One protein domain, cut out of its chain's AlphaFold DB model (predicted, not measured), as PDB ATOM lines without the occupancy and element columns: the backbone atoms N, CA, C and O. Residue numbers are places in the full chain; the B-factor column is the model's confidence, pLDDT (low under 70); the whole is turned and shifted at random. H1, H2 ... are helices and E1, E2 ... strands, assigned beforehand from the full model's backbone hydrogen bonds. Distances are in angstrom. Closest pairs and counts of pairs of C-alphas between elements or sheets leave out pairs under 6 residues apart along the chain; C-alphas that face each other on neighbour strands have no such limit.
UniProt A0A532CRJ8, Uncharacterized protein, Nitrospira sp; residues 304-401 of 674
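Overview. This is residues 304 to 401 of the 674 residues of an uncharacterized protein of Nitrospira sp (UniProt A0A532CRJ8). A strongly twisted, curved sheet of five strands, E1 E4 E5 E6 E7, makes the long wall of this domain, with helix H1 at one end of its strands and helix H2 at the other end. A small second sheet, E2 E3 E8, is joined to the E7 edge of that wall by the short turn from E7 to E8. The printed part has 98 residues, with two named helices and eight named strands in the order H1 E1 E2 E3 H2 E4 E5 E6 E7 E8; both sheets are antiparallel, in the orders E1 - E4 - E5 - E6 - E7 and E2 - E3 - E8, and the class is mixed, helices and strands. The whole is compact, with a radius of gyration of the C-alphas of 13.3 A, and spans 35 by 31 by 23 A.

Arrangement. The printed part begins with helix H1, residues 304 to 313, and a tight link leads to strand E1, residues 318 to 324. E1 is an edge strand, and its antiparallel neighbour is E4, residues 363 to 369, with N 321 and O 366 at 2.8 A. A long link, residues 325 to 336, leads to E2, residues 337 to 339, which is apart from E1. E2 and E3, residues 346 to 348, form a hairpin, with N 338 and O 347 at 2.9 A. E3 is the inner strand of the small sheet, and its other neighbour is E8, residues 397 to 399, with N 399 and O 346 at 2.8 A. Helix H2, residues 352 to 359, comes next, before E4. From E4 on runs a meander, each strand the antiparallel neighbour of the one before: E4, E5 of residues 372 to 377, E6 of residues 380 to 387 and E7 of residues 392 to 394. Its successive pairs are hairpins, with N 367 and O 374 at 2.8 A, N 375 and O 382 at 2.8 A, and N 386 and O 393 at 2.9 A. E6 bends by 54 degrees at residue 384. H1 and H2 with the five-stranded sheet make two layers, the helices on one face of the sheet. H1 has a height over the sheet of 6.0 A and is over none of its strands, but only just, as 2 of its 10 C-alphas fall on E4; its closest C-alphas to E4 are those of Val 308 and Glu 369, 6.4 A apart. H2, at a height over the sheet of 7.9 A, lies over E5 and runs only just slantwise to the strands, at 33 degrees to E5 on the local plane; the closest C-alphas of the two are those of Leu 356 and Ala 377, 6.5 A apart. H1 and H2 are apart. Every O i to N i+4 pair is within hydrogen-bond range in H1, and 2 of 4 in H2.

Along the chain. H1 begins at C-alpha 304 (-11.092, 35.670, -6.124) and is 14.4 A long from first to last C-alpha; H2 is 11.8 A long. E1 measures 19.2 A, E4 19.6 A, E5 16.4 A and E6 21.0 A. E6 begins at C-alpha 380 (-3.963, 16.650, -1.714). E2, E3, E7 and E8 have three residues each, and E8 ends at C-alpha 399 (-1.831, 37.648, 6.831).

Size, cuts and confidence. The two C-alphas farthest apart are those of Lys 315 and Phe 329, at 36.8 A. The printed part has no cut, and the link from E1 to E2 is the long one. The mean pLDDT of the printed part is 93.1, and no printed residue is under 70.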
ATOM      1  N   PRO A 304     -10.597  37.041  -5.993       96.06
ATOM      2  CA  PRO A 304     -11.092  35.670  -6.124       96.06
ATOM      3  C   PRO A 304     -12.622  35.585  -6.225       96.06
ATOM      4  O   PRO A 304     -13.150  34.658  -6.847       96.06
ATOM      5  N   ALA A 305     -13.352  36.553  -5.657       96.25
ATOM      6  CA  ALA A 305     -14.810  36.561  -5.709       96.25
ATOM      7  C   ALA A 305     -15.305  36.789  -7.144       96.25
ATOM      8  O   ALA A 305     -16.281  36.168  -7.578       96.25
ATOM      9  N   VAL A 306     -14.599  37.626  -7.910       96.38
ATOM     10  CA  VAL A 306     -14.906  37.878  -9.324       96.38
ATOM     11  C   VAL A 306     -14.679  36.631 -10.170       96.38
ATOM     12  O   VAL A 306     -15.521  36.326 -11.012       96.38
ATOM     13  N   ALA A 307     -13.616  35.861  -9.915       96.38
ATOM     14  CA  ALA A 307     -13.360  34.610 -10.633       96.38
ATOM     15  C   ALA A 307     -14.496  33.590 -10.438       96.38
ATOM     16  O   ALA A 307     -15.011  33.023 -11.403       96.38
ATOM     17  N   VAL A 308     -14.946  33.412  -9.193       96.81
ATOM     18  CA  VAL A 308     -16.059  32.511  -8.854       96.81
ATOM     19  C   VAL A 308     -17.392  33.011  -9.424       96.81
ATOM     20  O   VAL A 308     -18.187  32.228  -9.950       96.81
ATOM     21  N   LYS A 309     -17.649  34.325  -9.379       96.38
ATOM     22  CA  LYS A 309     -18.836  34.939  -9.999       96.38
ATOM     23  C   LYS A 309     -18.850  34.739 -11.516       96.38
ATOM     24  O   LYS A 309     -19.876  34.331 -12.058       96.38
ATOM     25  N   TRP A 310     -17.727  34.982 -12.184       96.69
ATOM     26  CA  TRP A 310     -17.572  34.797 -13.626       96.69
ATOM     27  C   TRP A 310     -17.830  33.343 -14.044       96.69
ATOM     28  O   TRP A 310     -18.602  33.083 -14.969       96.69
ATOM     29  N   LEU A 311     -17.271  32.383 -13.301       96.81
ATOM     30  CA  LEU A 311     -17.478  30.953 -13.531       96.81
ATOM     31  C   LEU A 311     -18.962  30.557 -13.431       96.81
ATOM     32  O   LEU A 311     -19.475  29.849 -14.305       96.81
ATOM     33  N   ARG A 312     -19.679  31.072 -12.419       95.50
ATOM     34  CA  ARG A 312     -21.136  30.887 -12.275       95.50
ATOM     35  C   ARG A 312     -21.911  31.467 -13.456       95.50
ATOM     36  O   ARG A 312     -22.786  30.793 -13.995       95.50
ATOM     37  N   GLN A 313     -21.585  32.688 -13.877       95.81
ATOM     38  CA  GLN A 313     -22.245  33.354 -15.008       95.81
ATOM     39  C   GLN A 313     -22.062  32.581 -16.320       95.81
ATOM     40  O   GLN A 313     -22.988  32.493 -17.123       95.81
ATOM     41  N   ARG A 314     -20.896  31.955 -16.510       95.69
ATOM     42  CA  ARG A 314     -20.603  31.085 -17.658       95.69
ATOM     43  C   ARG A 314     -21.215  29.684 -17.545       95.69
ATOM     44  O   ARG A 314     -21.030  28.884 -18.457       95.69
ATOM     45  N   LYS A 315     -21.931  29.372 -16.455       96.19
ATOM     46  CA  LYS A 315     -22.487  28.038 -16.147       96.19
ATOM     47  C   LYS A 315     -21.432  26.923 -16.209       96.19
ATOM     48  O   LYS A 315     -21.747  25.763 -16.472       96.19
ATOM     49  N   MET A 316     -20.170  27.267 -15.960       95.75
ATOM     50  CA  MET A 316     -19.081  26.301 -15.901       95.75
ATOM     51  C   MET A 316     -19.113  25.619 -14.534       95.75
ATOM     52  O   MET A 316     -19.267  26.277 -13.511       95.75
ATOM     53  N   LYS A 317     -18.966  24.292 -14.492       95.81
ATOM     54  CA  LYS A 317     -18.891  23.567 -13.210       95.81
ATOM     55  C   LYS A 317     -17.541  23.762 -12.521       95.81
ATOM     56  O   LYS A 317     -17.460  23.724 -11.300       95.81
ATOM     57  N   ARG A 318     -16.485  23.919 -13.320       96.69
ATOM     58  CA  ARG A 318     -15.097  23.911 -12.871       96.69
ATOM     59  C   ARG A 318     -14.205  24.633 -13.871       96.69
ATOM     60  O   ARG A 318     -14.393  24.483 -15.077       96.69
ATOM     61  N   TRP A 319     -13.209  25.340 -13.356       97.56
ATOM     62  CA  TRP A 319     -12.115  25.912 -14.126       97.56
ATOM     63  C   TRP A 319     -10.798  25.641 -13.407       97.56
ATOM     64  O   TRP A 319     -10.643  25.973 -12.234       97.56
ATOM     65  N   ASP A 320      -9.867  24.991 -14.097       97.12
ATOM     66  CA  ASP A 320      -8.552  24.690 -13.550       97.12
ATOM     67  C   ASP A 320      -7.512  25.670 -14.096       97.12
ATOM     68  O   ASP A 320      -7.356  25.816 -15.307       97.12
ATOM     69  N   VAL A 321      -6.766  26.293 -13.190       96.69
ATOM     70  CA  VAL A 321      -5.692  27.239 -13.484       96.69
ATOM     71  C   VAL A 321      -4.369  26.637 -13.030       96.69
ATOM     72  O   VAL A 321      -4.188  26.316 -11.853       96.69
ATOM     73  N   SER A 322      -3.426  26.480 -13.959       94.56
ATOM     74  CA  SER A 322      -2.066  26.050 -13.624       94.56
ATOM     75  C   SER A 322      -1.381  27.096 -12.742       94.56
ATOM     76  O   SER A 322      -1.458  28.297 -12.999       94.56
ATOM     77  N   GLY A 323      -0.721  26.641 -11.682       90.25
ATOM     78  CA  GLY A 323      -0.114  27.489 -10.671       90.25
ATOM     79  C   GLY A 323       1.322  27.103 -10.348       90.25
ATOM     80  O   GLY A 323       1.743  25.962 -10.525       90.25
ATOM     81  N   MET A 324       2.058  28.072  -9.809       90.94
ATOM     82  CA  MET A 324       3.383  27.869  -9.233       90.94
ATOM     83  C   MET A 324       3.398  28.526  -7.855       90.94
ATOM     84  O   MET A 324       3.090  29.708  -7.747       90.94
ATOM     85  N   LEU A 325       3.738  27.757  -6.821       91.69
ATOM     86  CA  LEU A 325       3.909  28.228  -5.442       91.69
ATOM     87  C   LEU A 325       5.362  28.075  -4.962       91.69
ATOM     88  O   LEU A 325       5.618  27.881  -3.772       91.69
ATOM     89  N   SER A 326       6.321  28.124  -5.886       88.62
ATOM     90  CA  SER A 326       7.739  28.308  -5.564       88.62
ATOM     91  C   SER A 326       8.013  29.753  -5.127       88.62
ATOM     92  O   SER A 326       7.134  30.608  -5.181       88.62
ATOM     93  N   ASN A 327       9.248  30.049  -4.712       83.12
ATOM     94  CA  ASN A 327       9.650  31.438  -4.487       83.12
ATOM     95  C   ASN A 327       9.496  32.243  -5.784       83.12
ATOM     96  O   ASN A 327       9.928  31.783  -6.843       83.12
ATOM     97  N   ASN A 328       8.944  33.450  -5.676       87.12
ATOM     98  CA  ASN A 328       8.937  34.427  -6.757       87.12
ATOM     99  C   ASN A 328       9.862  35.582  -6.378       87.12
ATOM    100  O   ASN A 328       9.531  36.397  -5.518       87.12
ATOM    101  N   PHE A 329      11.042  35.639  -6.991       88.56
ATOM    102  CA  PHE A 329      12.060  36.624  -6.628       88.56
ATOM    103  C   PHE A 329      11.768  38.021  -7.177       88.56
ATOM    104  O   PHE A 329      12.066  39.002  -6.502       88.56
ATOM    105  N   GLU A 330      11.146  38.117  -8.353       83.88
ATOM    106  CA  GLU A 330      10.800  39.399  -8.980       83.88
ATOM    107  C   GLU A 330       9.729  40.151  -8.181       83.88
ATOM    108  O   GLU A 330       9.701  41.377  -8.170       83.88
ATOM    109  N   ARG A 331       8.858  39.416  -7.481       87.69
ATOM    110  CA  ARG A 331       7.748  39.974  -6.687       87.69
ATOM    111  C   ARG A 331       7.954  39.843  -5.179       87.69
ATOM    112  O   ARG A 331       7.160  40.363  -4.399       87.69
ATOM    113  N   SER A 332       9.027  39.164  -4.774       91.06
ATOM    114  CA  SER A 332       9.314  38.776  -3.391       91.06
ATOM    115  C   SER A 332       8.140  38.048  -2.720       91.06
ATOM    116  O   SER A 332       7.682  38.430  -1.642       91.06
ATOM    117  N   GLU A 333       7.632  36.990  -3.358       91.81
ATOM    118  CA  GLU A 333       6.573  36.138  -2.797       91.81
ATOM    119  C   GLU A 333       7.177  34.862  -2.194       91.81
ATOM    120  O   GLU A 333       8.063  34.227  -2.779       91.81
ATOM    121  N   ILE A 334       6.703  34.498  -1.001       92.81
ATOM    122  CA  ILE A 334       7.195  33.351  -0.234       92.81
ATOM    123  C   ILE A 334       6.634  32.060  -0.845       92.81
ATOM    124  O   ILE A 334       5.442  31.971  -1.143       92.81
ATOM    125  N   ALA A 335       7.468  31.028  -0.980       91.81
ATOM    126  CA  ALA A 335       7.000  29.711  -1.405       91.81
ATOM    127  C   ALA A 335       5.863  29.179  -0.509       91.81
ATOM    128  O   ALA A 335       5.911  29.281   0.718       91.81
ATOM    129  N   GLY A 336       4.849  28.567  -1.120       93.69
ATOM    130  CA  GLY A 336       3.666  28.069  -0.410       93.69
ATOM    131  C   GLY A 336       2.723  29.164   0.089       93.69
ATOM    132  O   GLY A 336       1.924  28.910   0.989       93.69
ATOM    133  N   THR A 337       2.809  30.370  -0.475       95.00
ATOM    134  CA  THR A 337       1.887  31.471  -0.179       95.00
ATOM    135  C   THR A 337       1.248  32.013  -1.446       95.00
ATOM    136  O   THR A 337       1.788  31.863  -2.539       95.00
ATOM    137  N   VAL A 338       0.091  32.645  -1.296       94.69
ATOM    138  CA  VAL A 338      -0.605  33.350  -2.375       94.69
ATOM    139  C   VAL A 338      -0.702  34.817  -1.983       94.69
ATOM    140  O   VAL A 338      -1.256  35.116  -0.928       94.69
ATOM    141  N   SER A 339      -0.182  35.733  -2.807       93.38
ATOM    142  CA  SER A 339      -0.434  37.167  -2.621       93.38
ATOM    143  C   SER A 339      -1.848  37.491  -3.079       93.38
ATOM    144  O   SER A 339      -2.184  37.300  -4.249       93.38
ATOM    145  N   VAL A 340      -2.650  38.034  -2.173       93.38
ATOM    146  CA  VAL A 340      -4.056  38.356  -2.418       93.38
ATOM    147  C   VAL A 340      -4.207  39.864  -2.546       93.38
ATOM    148  O   VAL A 340      -3.413  40.601  -1.968       93.38
ATOM    149  N   ASP A 341      -5.171  40.300  -3.357       91.94
ATOM    150  CA  ASP A 341      -5.498  41.706  -3.611       91.94
ATOM    151  C   ASP A 341      -4.288  42.585  -4.026       91.94
ATOM    152  O   ASP A 341      -3.274  42.084  -4.529       91.94
ATOM    153  N   ILE A 342      -4.431  43.912  -3.905       92.62
ATOM    154  CA  ILE A 342      -3.416  44.926  -4.253       92.62
ATOM    155  C   ILE A 342      -2.759  45.598  -3.033       92.62
ATOM    156  O   ILE A 342      -1.831  46.393  -3.195       92.62
ATOM    157  N   SER A 343      -3.245  45.314  -1.822       90.75
ATOM    158  CA  SER A 343      -2.741  45.836  -0.545       90.75
ATOM    159  C   SER A 343      -1.438  45.166  -0.118       90.75
ATOM    160  O   SER A 343      -0.697  45.709   0.693       90.75
ATOM    161  N   GLY A 344      -1.126  43.995  -0.678       90.06
ATOM    162  CA  GLY A 344       0.052  43.216  -0.300       90.06
ATOM    163  C   GLY A 344      -0.195  42.245   0.855       90.06
ATOM    164  O   GLY A 344       0.782  41.766   1.443       90.06
ATOM    165  N   ALA A 345      -1.464  41.957   1.154       94.19
ATOM    166  CA  ALA A 345      -1.882  40.811   1.948       94.19
ATOM    167  C   ALA A 345      -1.489  39.487   1.272       94.19
ATOM    168  O   ALA A 345      -1.214  39.410   0.065       94.19
ATOM    169  N   TRP A 346      -1.452  38.414   2.058       95.50
ATOM    170  CA  TRP A 346      -1.145  37.081   1.548       95.50
ATOM    171  C   TRP A 346      -1.751  35.975   2.412       95.50
ATOM    172  O   TRP A 346      -2.036  36.160   3.591       95.50
ATOM    173  N   CYS A 347      -1.926  34.799   1.816       96.00
ATOM    174  CA  CYS A 347      -2.419  33.605   2.490       96.00
ATOM    175  C   CYS A 347      -1.349  32.518   2.525       96.00
ATOM    176  O   CYS A 347      -0.672  32.274   1.524       96.00
ATOM    177  N   GLN A 348      -1.220  31.838   3.662       96.25
ATOM    178  CA  GLN A 348      -0.252  30.766   3.865       96.25
ATOM    179  C   GLN A 348      -0.901  29.390   3.752       96.25
ATOM    180  O   GLN A 348      -1.883  29.103   4.440       96.25
ATOM    181  N   ALA A 349      -0.304  28.521   2.938       95.44
ATOM    182  CA  ALA A 349      -0.741  27.140   2.832       95.44
ATOM    183  C   ALA A 349      -0.532  26.373   4.156       95.44
ATOM    184  O   ALA A 349       0.455  26.618   4.862       95.44
ATOM    185  N   PRO A 350      -1.412  25.413   4.490       94.19
ATOM    186  CA  PRO A 350      -1.251  24.566   5.670       94.19
ATOM    187  C   PRO A 350      -0.012  23.659   5.540       94.19
ATOM    188  O   PRO A 350       0.513  23.455   4.442       94.19
ATOM    189  N   LYS A 351       0.498  23.135   6.664       89.81
ATOM    190  CA  LYS A 351       1.844  22.524   6.773       89.81
ATOM    191  C   LYS A 351       2.077  21.338   5.827       89.81
ATOM    192  O   LYS A 351       3.222  21.051   5.469       89.81
ATOM    193  N   GLU A 352       1.016  20.664   5.404       88.75
ATOM    194  CA  GLU A 352       1.044  19.508   4.510       88.75
ATOM    195  C   GLU A 352       1.402  19.913   3.069       88.75
ATOM    196  O   GLU A 352       2.076  19.163   2.358       88.75
ATOM    197  N   VAL A 353       1.011  21.120   2.642       88.81
ATOM    198  CA  VAL A 353       1.171  21.595   1.260       88.81
ATOM    199  C   VAL A 353       2.641  21.872   0.906       88.81
ATOM    200  O   VAL A 353       3.100  21.319  -0.095       88.81
ATOM    201  N   PRO A 354       3.452  22.613   1.696       87.50
ATOM    202  CA  PRO A 354       4.864  22.857   1.378       87.50
ATOM    203  C   PRO A 354       5.705  21.591   1.171       87.50
ATOM    204  O   PRO A 354       6.648  21.590   0.377       87.50
ATOM    205  N   ARG A 355       5.379  20.490   1.865       86.19
ATOM    206  CA  ARG A 355       6.061  19.203   1.658       86.19
ATOM    207  C   ARG A 355       5.821  18.670   0.245       86.19
ATOM    208  O   ARG A 355       6.769  18.200  -0.374       86.19
ATOM    209  N   LEU A 356       4.595  18.787  -0.256       87.50
ATOM    210  CA  LEU A 356       4.207  18.345  -1.596       87.50
ATOM    211  C   LEU A 356       4.718  19.284  -2.682       87.50
ATOM    212  O   LEU A 356       5.174  18.812  -3.717       87.50
ATOM    213  N   LEU A 357       4.742  20.594  -2.418       88.06
ATOM    214  CA  LEU A 357       5.334  21.571  -3.334       88.06
ATOM    215  C   LEU A 357       6.800  21.248  -3.637       88.06
ATOM    216  O   LEU A 357       7.233  21.395  -4.771       88.06
ATOM    217  N   ARG A 358       7.567  20.747  -2.662       87.38
ATOM    218  CA  ARG A 358       8.950  20.304  -2.917       87.38
ATOM    219  C   ARG A 358       9.037  19.116  -3.876       87.38
ATOM    220  O   ARG A 358      10.014  19.019  -4.605       87.38
ATOM    221  N   GLN A 359       8.038  18.236  -3.883       87.50
ATOM    222  CA  GLN A 359       7.992  17.068  -4.770       87.50
ATOM    223  C   GLN A 359       7.509  17.426  -6.180       87.50
ATOM    224  O   GLN A 359       7.894  16.761  -7.133       87.50
ATOM    225  N   SER A 360       6.682  18.467  -6.318       87.56
ATOM    226  CA  SER A 360       6.146  18.929  -7.604       87.56
ATOM    227  C   SER A 360       6.891  20.127  -8.196       87.56
ATOM    228  O   SER A 360       6.371  20.773  -9.104       87.56
ATOM    229  N   GLU A 361       8.073  20.470  -7.670       88.19
ATOM    230  CA  GLU A 361       8.822  21.683  -8.045       88.19
ATOM    231  C   GLU A 361       7.985  22.973  -7.924       88.19
ATOM    232  O   GLU A 361       8.157  23.922  -8.680       88.19
ATOM    233  N   GLY A 362       7.035  23.006  -6.990       89.00
ATOM    234  CA  GLY A 362       6.118  24.121  -6.768       89.00
ATOM    235  C   GLY A 362       4.894  24.134  -7.685       89.00
ATOM    236  O   GLY A 362       4.018  24.975  -7.478       89.00
ATOM    237  N   ARG A 363       4.788  23.216  -8.656       92.31
ATOM    238  CA  ARG A 363       3.649  23.145  -9.584       92.31
ATOM    239  C   ARG A 363       2.387  22.701  -8.855       92.31
ATOM    240  O   ARG A 363       2.406  21.715  -8.111       92.31
ATOM    241  N   VAL A 364       1.293  23.416  -9.100       95.19
ATOM    242  CA  VAL A 364      -0.030  23.163  -8.516       95.19
ATOM    243  C   VAL A 364      -1.135  23.438  -9.524       95.19
ATOM    244  O   VAL A 364      -0.905  24.044 -10.567       95.19
ATOM    245  N   LEU A 365      -2.350  23.014  -9.192       96.88
ATOM    246  CA  LEU A 365      -3.557  23.373  -9.922       96.88
ATOM    247  C   LEU A 365      -4.498  24.116  -8.978       96.88
ATOM    248  O   LEU A 365      -4.890  23.567  -7.949       96.88
ATOM    249  N   PHE A 366      -4.866  25.345  -9.314       97.88
ATOM    250  CA  PHE A 366      -5.943  26.053  -8.635       97.88
ATOM    251  C   PHE A 366      -7.253  25.697  -9.319       97.88
ATOM    252  O   PHE A 366      -7.445  25.970 -10.499       97.88
ATOM    253  N   ARG A 367      -8.150  25.053  -8.586       98.06
ATOM    254  CA  ARG A 367      -9.470  24.684  -9.066       98.06
ATOM    255  C   ARG A 367     -10.480  25.698  -8.559       98.06
ATOM    256  O   ARG A 367     -10.729  25.771  -7.358       98.06
ATOM    257  N   VAL A 368     -11.061  26.438  -9.488       98.19
ATOM    258  CA  VAL A 368     -12.163  27.368  -9.254       98.19
ATOM    259  C   VAL A 368     -13.473  26.618  -9.489       98.19
ATOM    260  O   VAL A 368     -13.663  25.976 -10.526       98.19
ATOM    261  N   GLU A 369     -14.369  26.689  -8.517       97.62
ATOM    262  CA  GLU A 369     -15.718  26.121  -8.538       97.62
ATOM    263  C   GLU A 369     -16.739  27.235  -8.270       97.62
ATOM    264  O   GLU A 369     -16.379  28.384  -8.018       97.62
ATOM    265  N   SER A 370     -18.034  26.919  -8.328       94.50
ATOM    266  CA  SER A 370     -19.111  27.913  -8.207       94.50
ATOM    267  C   SER A 370     -19.170  28.632  -6.854       94.50
ATOM    268  O   SER A 370     -19.815  29.676  -6.759       94.50
ATOM    269  N   THR A 371     -18.511  28.095  -5.825       95.94
ATOM    270  CA  THR A 371     -18.512  28.636  -4.458       95.94
ATOM    271  C   THR A 371     -17.135  28.630  -3.796       95.94
ATOM    272  O   THR A 371     -17.022  29.037  -2.642       95.94
ATOM    273  N   SER A 372     -16.076  28.163  -4.462       97.44
ATOM    274  CA  SER A 372     -14.769  28.033  -3.814       97.44
ATOM    275  C   SER A 372     -13.593  28.037  -4.785       97.44
ATOM    276  O   SER A 372     -13.748  27.831  -5.988       97.44
ATOM    277  N   ILE A 373     -12.401  28.268  -4.236       98.25
ATOM    278  CA  ILE A 373     -11.123  28.039  -4.901       98.25
ATOM    279  C   ILE A 373     -10.321  27.076  -4.035       98.25
ATOM    280  O   ILE A 373     -10.038  27.349  -2.864       98.25
ATOM    281  N   THR A 374      -9.925  25.950  -4.620       98.00
ATOM    282  CA  THR A 374      -9.118  24.920  -3.964       98.00
ATOM    283  C   THR A 374      -7.777  24.756  -4.668       98.00
ATOM    284  O   THR A 374      -7.647  24.945  -5.874       98.00
ATOM    285  N   LEU A 375      -6.749  24.400  -3.913       97.31
ATOM    286  CA  LEU A 375      -5.459  23.976  -4.427       97.31
ATOM    287  C   LEU A 375      -5.431  22.462  -4.557       97.31
ATOM    288  O   LEU A 375      -5.737  21.765  -3.594       97.31
ATOM    289  N   LYS A 376      -4.953  21.952  -5.689       95.69
ATOM    290  CA  LYS A 376      -4.597  20.547  -5.868       95.69
ATOM    291  C   LYS A 376      -3.090  20.401  -6.092       95.69
ATOM    292  O   LYS A 376      -2.546  20.938  -7.056       95.69
ATOM    293  N   ALA A 377      -2.437  19.628  -5.227       91.19
ATOM    294  CA  ALA A 377      -1.032  19.230  -5.343       91.19
ATOM    295  C   ALA A 377      -0.920  17.709  -5.164       91.19
ATOM    296  O   ALA A 377      -1.079  17.175  -4.064       91.19
ATOM    297  N   GLY A 378      -0.704  16.987  -6.267       86.75
ATOM    298  CA  GLY A 378      -0.773  15.525  -6.276       86.75
ATOM    299  C   GLY A 378      -2.162  15.022  -5.864       86.75
ATOM    300  O   GLY A 378      -3.158  15.320  -6.529       86.75
ATOM    301  N   LYS A 379      -2.222  14.257  -4.766       87.88
ATOM    302  CA  LYS A 379      -3.472  13.732  -4.182       87.88
ATOM    303  C   LYS A 379      -4.123  14.677  -3.165       87.88
ATOM    304  O   LYS A 379      -5.268  14.447  -2.796       87.88
ATOM    305  N   VAL A 380      -3.424  15.718  -2.712       90.50
ATOM    306  CA  VAL A 380      -3.963  16.650  -1.714       90.50
ATOM    307  C   VAL A 380      -4.788  17.729  -2.391       90.50
ATOM    308  O   VAL A 380      -4.353  18.336  -3.372       90.50
ATOM    309  N   VAL A 381      -5.969  17.966  -1.826       95.19
ATOM    310  CA  VAL A 381      -6.851  19.085  -2.144       95.19
ATOM    311  C   VAL A 381      -6.971  19.942  -0.887       95.19
ATOM    312  O   VAL A 381      -7.289  19.425   0.179       95.19
ATOM    313  N   SER A 382      -6.679  21.235  -0.994       96.44
ATOM    314  CA  SER A 382      -6.703  22.177   0.125       96.44
ATOM    315  C   SER A 382      -7.536  23.402  -0.254       96.44
ATOM    316  O   SER A 382      -7.174  24.088  -1.210       96.44
ATOM    317  N   PRO A 383      -8.651  23.697   0.434       97.12
ATOM    318  CA  PRO A 383      -9.431  24.893   0.145       97.12
ATOM    319  C   PRO A 383      -8.634  26.147   0.512       97.12
ATOM    320  O   PRO A 383      -8.048  26.208   1.589       97.12
ATOM    321  N   ILE A 384      -8.607  27.136  -0.386       97.62
ATOM    322  CA  ILE A 384      -7.942  28.430  -0.164       97.62
ATOM    323  C   ILE A 384      -8.981  29.482   0.222       97.62
ATOM    324  O   ILE A 384      -8.794  30.219   1.191       97.62
ATOM    325  N   TRP A 385     -10.073  29.544  -0.541       98.12
ATOM    326  CA  TRP A 385     -11.093  30.585  -0.452       98.12
ATOM    327  C   TRP A 385     -12.483  29.999  -0.718       98.12
ATOM    328  O   TRP A 385     -12.620  29.084  -1.531       98.12
ATOM    329  N   SER A 386     -13.515  30.523  -0.058       97.00
ATOM    330  CA  SER A 386     -14.915  30.121  -0.258       97.00
ATOM    331  C   SER A 386     -15.879  31.306  -0.175       97.00
ATOM    332  O   SER A 386     -15.679  32.197   0.650       97.00
ATOM    333  N   ASP A 387     -16.956  31.270  -0.957       94.69
ATOM    334  CA  ASP A 387     -18.087  32.200  -0.884       94.69
ATOM    335  C   ASP A 387     -18.959  31.843   0.334       94.69
ATOM    336  O   ASP A 387     -19.673  30.841   0.334       94.69
ATOM    337  N   GLY A 388     -18.860  32.633   1.404       84.38
ATOM    338  CA  GLY A 388     -19.587  32.444   2.659       84.38
ATOM    339  C   GLY A 388     -20.943  33.151   2.695       84.38
ATOM    340  O   GLY A 388     -21.285  33.719   3.726       84.38
ATOM    341  N   GLY A 389     -21.688  33.175   1.584       78.31
ATOM    342  CA  GLY A 389     -22.972  33.883   1.493       78.31
ATOM    343  C   GLY A 389     -22.823  35.356   1.106       78.31
ATOM    344  O   GLY A 389     -23.463  36.222   1.694       78.31
ATOM    345  N   GLY A 390     -21.953  35.651   0.135       77.56
ATOM    346  CA  GLY A 390     -21.670  37.005  -0.352       77.56
ATOM    347  C   GLY A 390     -20.430  37.648   0.271       77.56
ATOM    348  O   GLY A 390     -19.905  38.612  -0.284       77.56
ATOM    349  N   VAL A 391     -19.911  37.090   1.371       85.69
ATOM    350  CA  VAL A 391     -18.630  37.484   1.973       85.69
ATOM    351  C   VAL A 391     -17.608  36.376   1.738       85.69
ATOM    352  O   VAL A 391     -17.783  35.238   2.177       85.69
ATOM    353  N   GLY A 392     -16.526  36.704   1.036       92.38
ATOM    354  CA  GLY A 392     -15.424  35.773   0.817       92.38
ATOM    355  C   GLY A 392     -14.717  35.415   2.123       92.38
ATOM    356  O   GLY A 392     -14.350  36.299   2.894       92.38
ATOM    357  N   ARG A 393     -14.487  34.121   2.359       95.75
ATOM    358  CA  ARG A 393     -13.764  33.611   3.530       95.75
ATOM    359  C   ARG A 393     -12.485  32.900   3.107       95.75
ATOM    360  O   ARG A 393     -12.524  31.951   2.323       95.75
ATOM    361  N   TRP A 394     -11.362  33.328   3.678       96.56
ATOM    362  CA  TRP A 394     -10.084  32.630   3.566       96.56
ATOM    363  C   TRP A 394     -10.076  31.390   4.460       96.56
ATOM    364  O   TRP A 394     -10.444  31.451   5.631       96.56
ATOM    365  N   GLN A 395      -9.669  30.265   3.884       97.00
ATOM    366  CA  GLN A 395      -9.497  28.983   4.573       97.00
ATOM    367  C   GLN A 395      -8.024  28.735   4.913       97.00
ATOM    368  O   GLN A 395      -7.693  28.064   5.887       97.00
ATOM    369  N   TRP A 396      -7.126  29.313   4.117       97.25
ATOM    370  CA  TRP A 396      -5.717  29.445   4.459       97.25
ATOM    371  C   TRP A 396      -5.505  30.570   5.472       97.25
ATOM    372  O   TRP A 396      -6.300  31.506   5.546       97.25
ATOM    373  N   ALA A 397      -4.407  30.499   6.231       97.00
ATOM    374  CA  ALA A 397      -4.075  31.535   7.203       97.00
ATOM    375  C   ALA A 397      -3.824  32.861   6.472       97.00
ATOM    376  O   ALA A 397      -2.868  32.977   5.704       97.00
ATOM    377  N   TYR A 398      -4.715  33.828   6.683       96.19
ATOM    378  CA  TYR A 398      -4.637  35.161   6.099       96.19
ATOM    379  C   TYR A 398      -3.705  36.046   6.924       96.19
ATOM    380  O   TYR A 398      -3.847  36.143   8.143       96.19
ATOM    381  N   HIS A 399      -2.780  36.715   6.244       95.44
ATOM    382  CA  HIS A 399      -1.831  37.648   6.831       95.44
ATOM    383  C   HIS A 399      -2.060  39.035   6.221       95.44
ATOM    384  O   HIS A 399      -1.901  39.193   5.002       95.44
ATOM    385  N   PRO A 400      -2.441  40.043   7.029       94.75
ATOM    386  CA  PRO A 400      -2.598  41.405   6.536       94.75
ATOM    387  C   PRO A 400      -1.246  41.977   6.074       94.75
ATOM    388  O   PRO A 400      -0.187  41.478   6.478       94.75
ATOM    389  N   PRO A 401      -1.246  43.029   5.236       94.00
ATOM    390  CA  PRO A 401      -0.007  43.687   4.856       94.00
ATOM    391  C   PRO A 401       0.683  44.270   6.093       94.00
ATOM    392  O   PRO A 401       0.040  44.827   6.982       94.00
TER     393      PRO A 401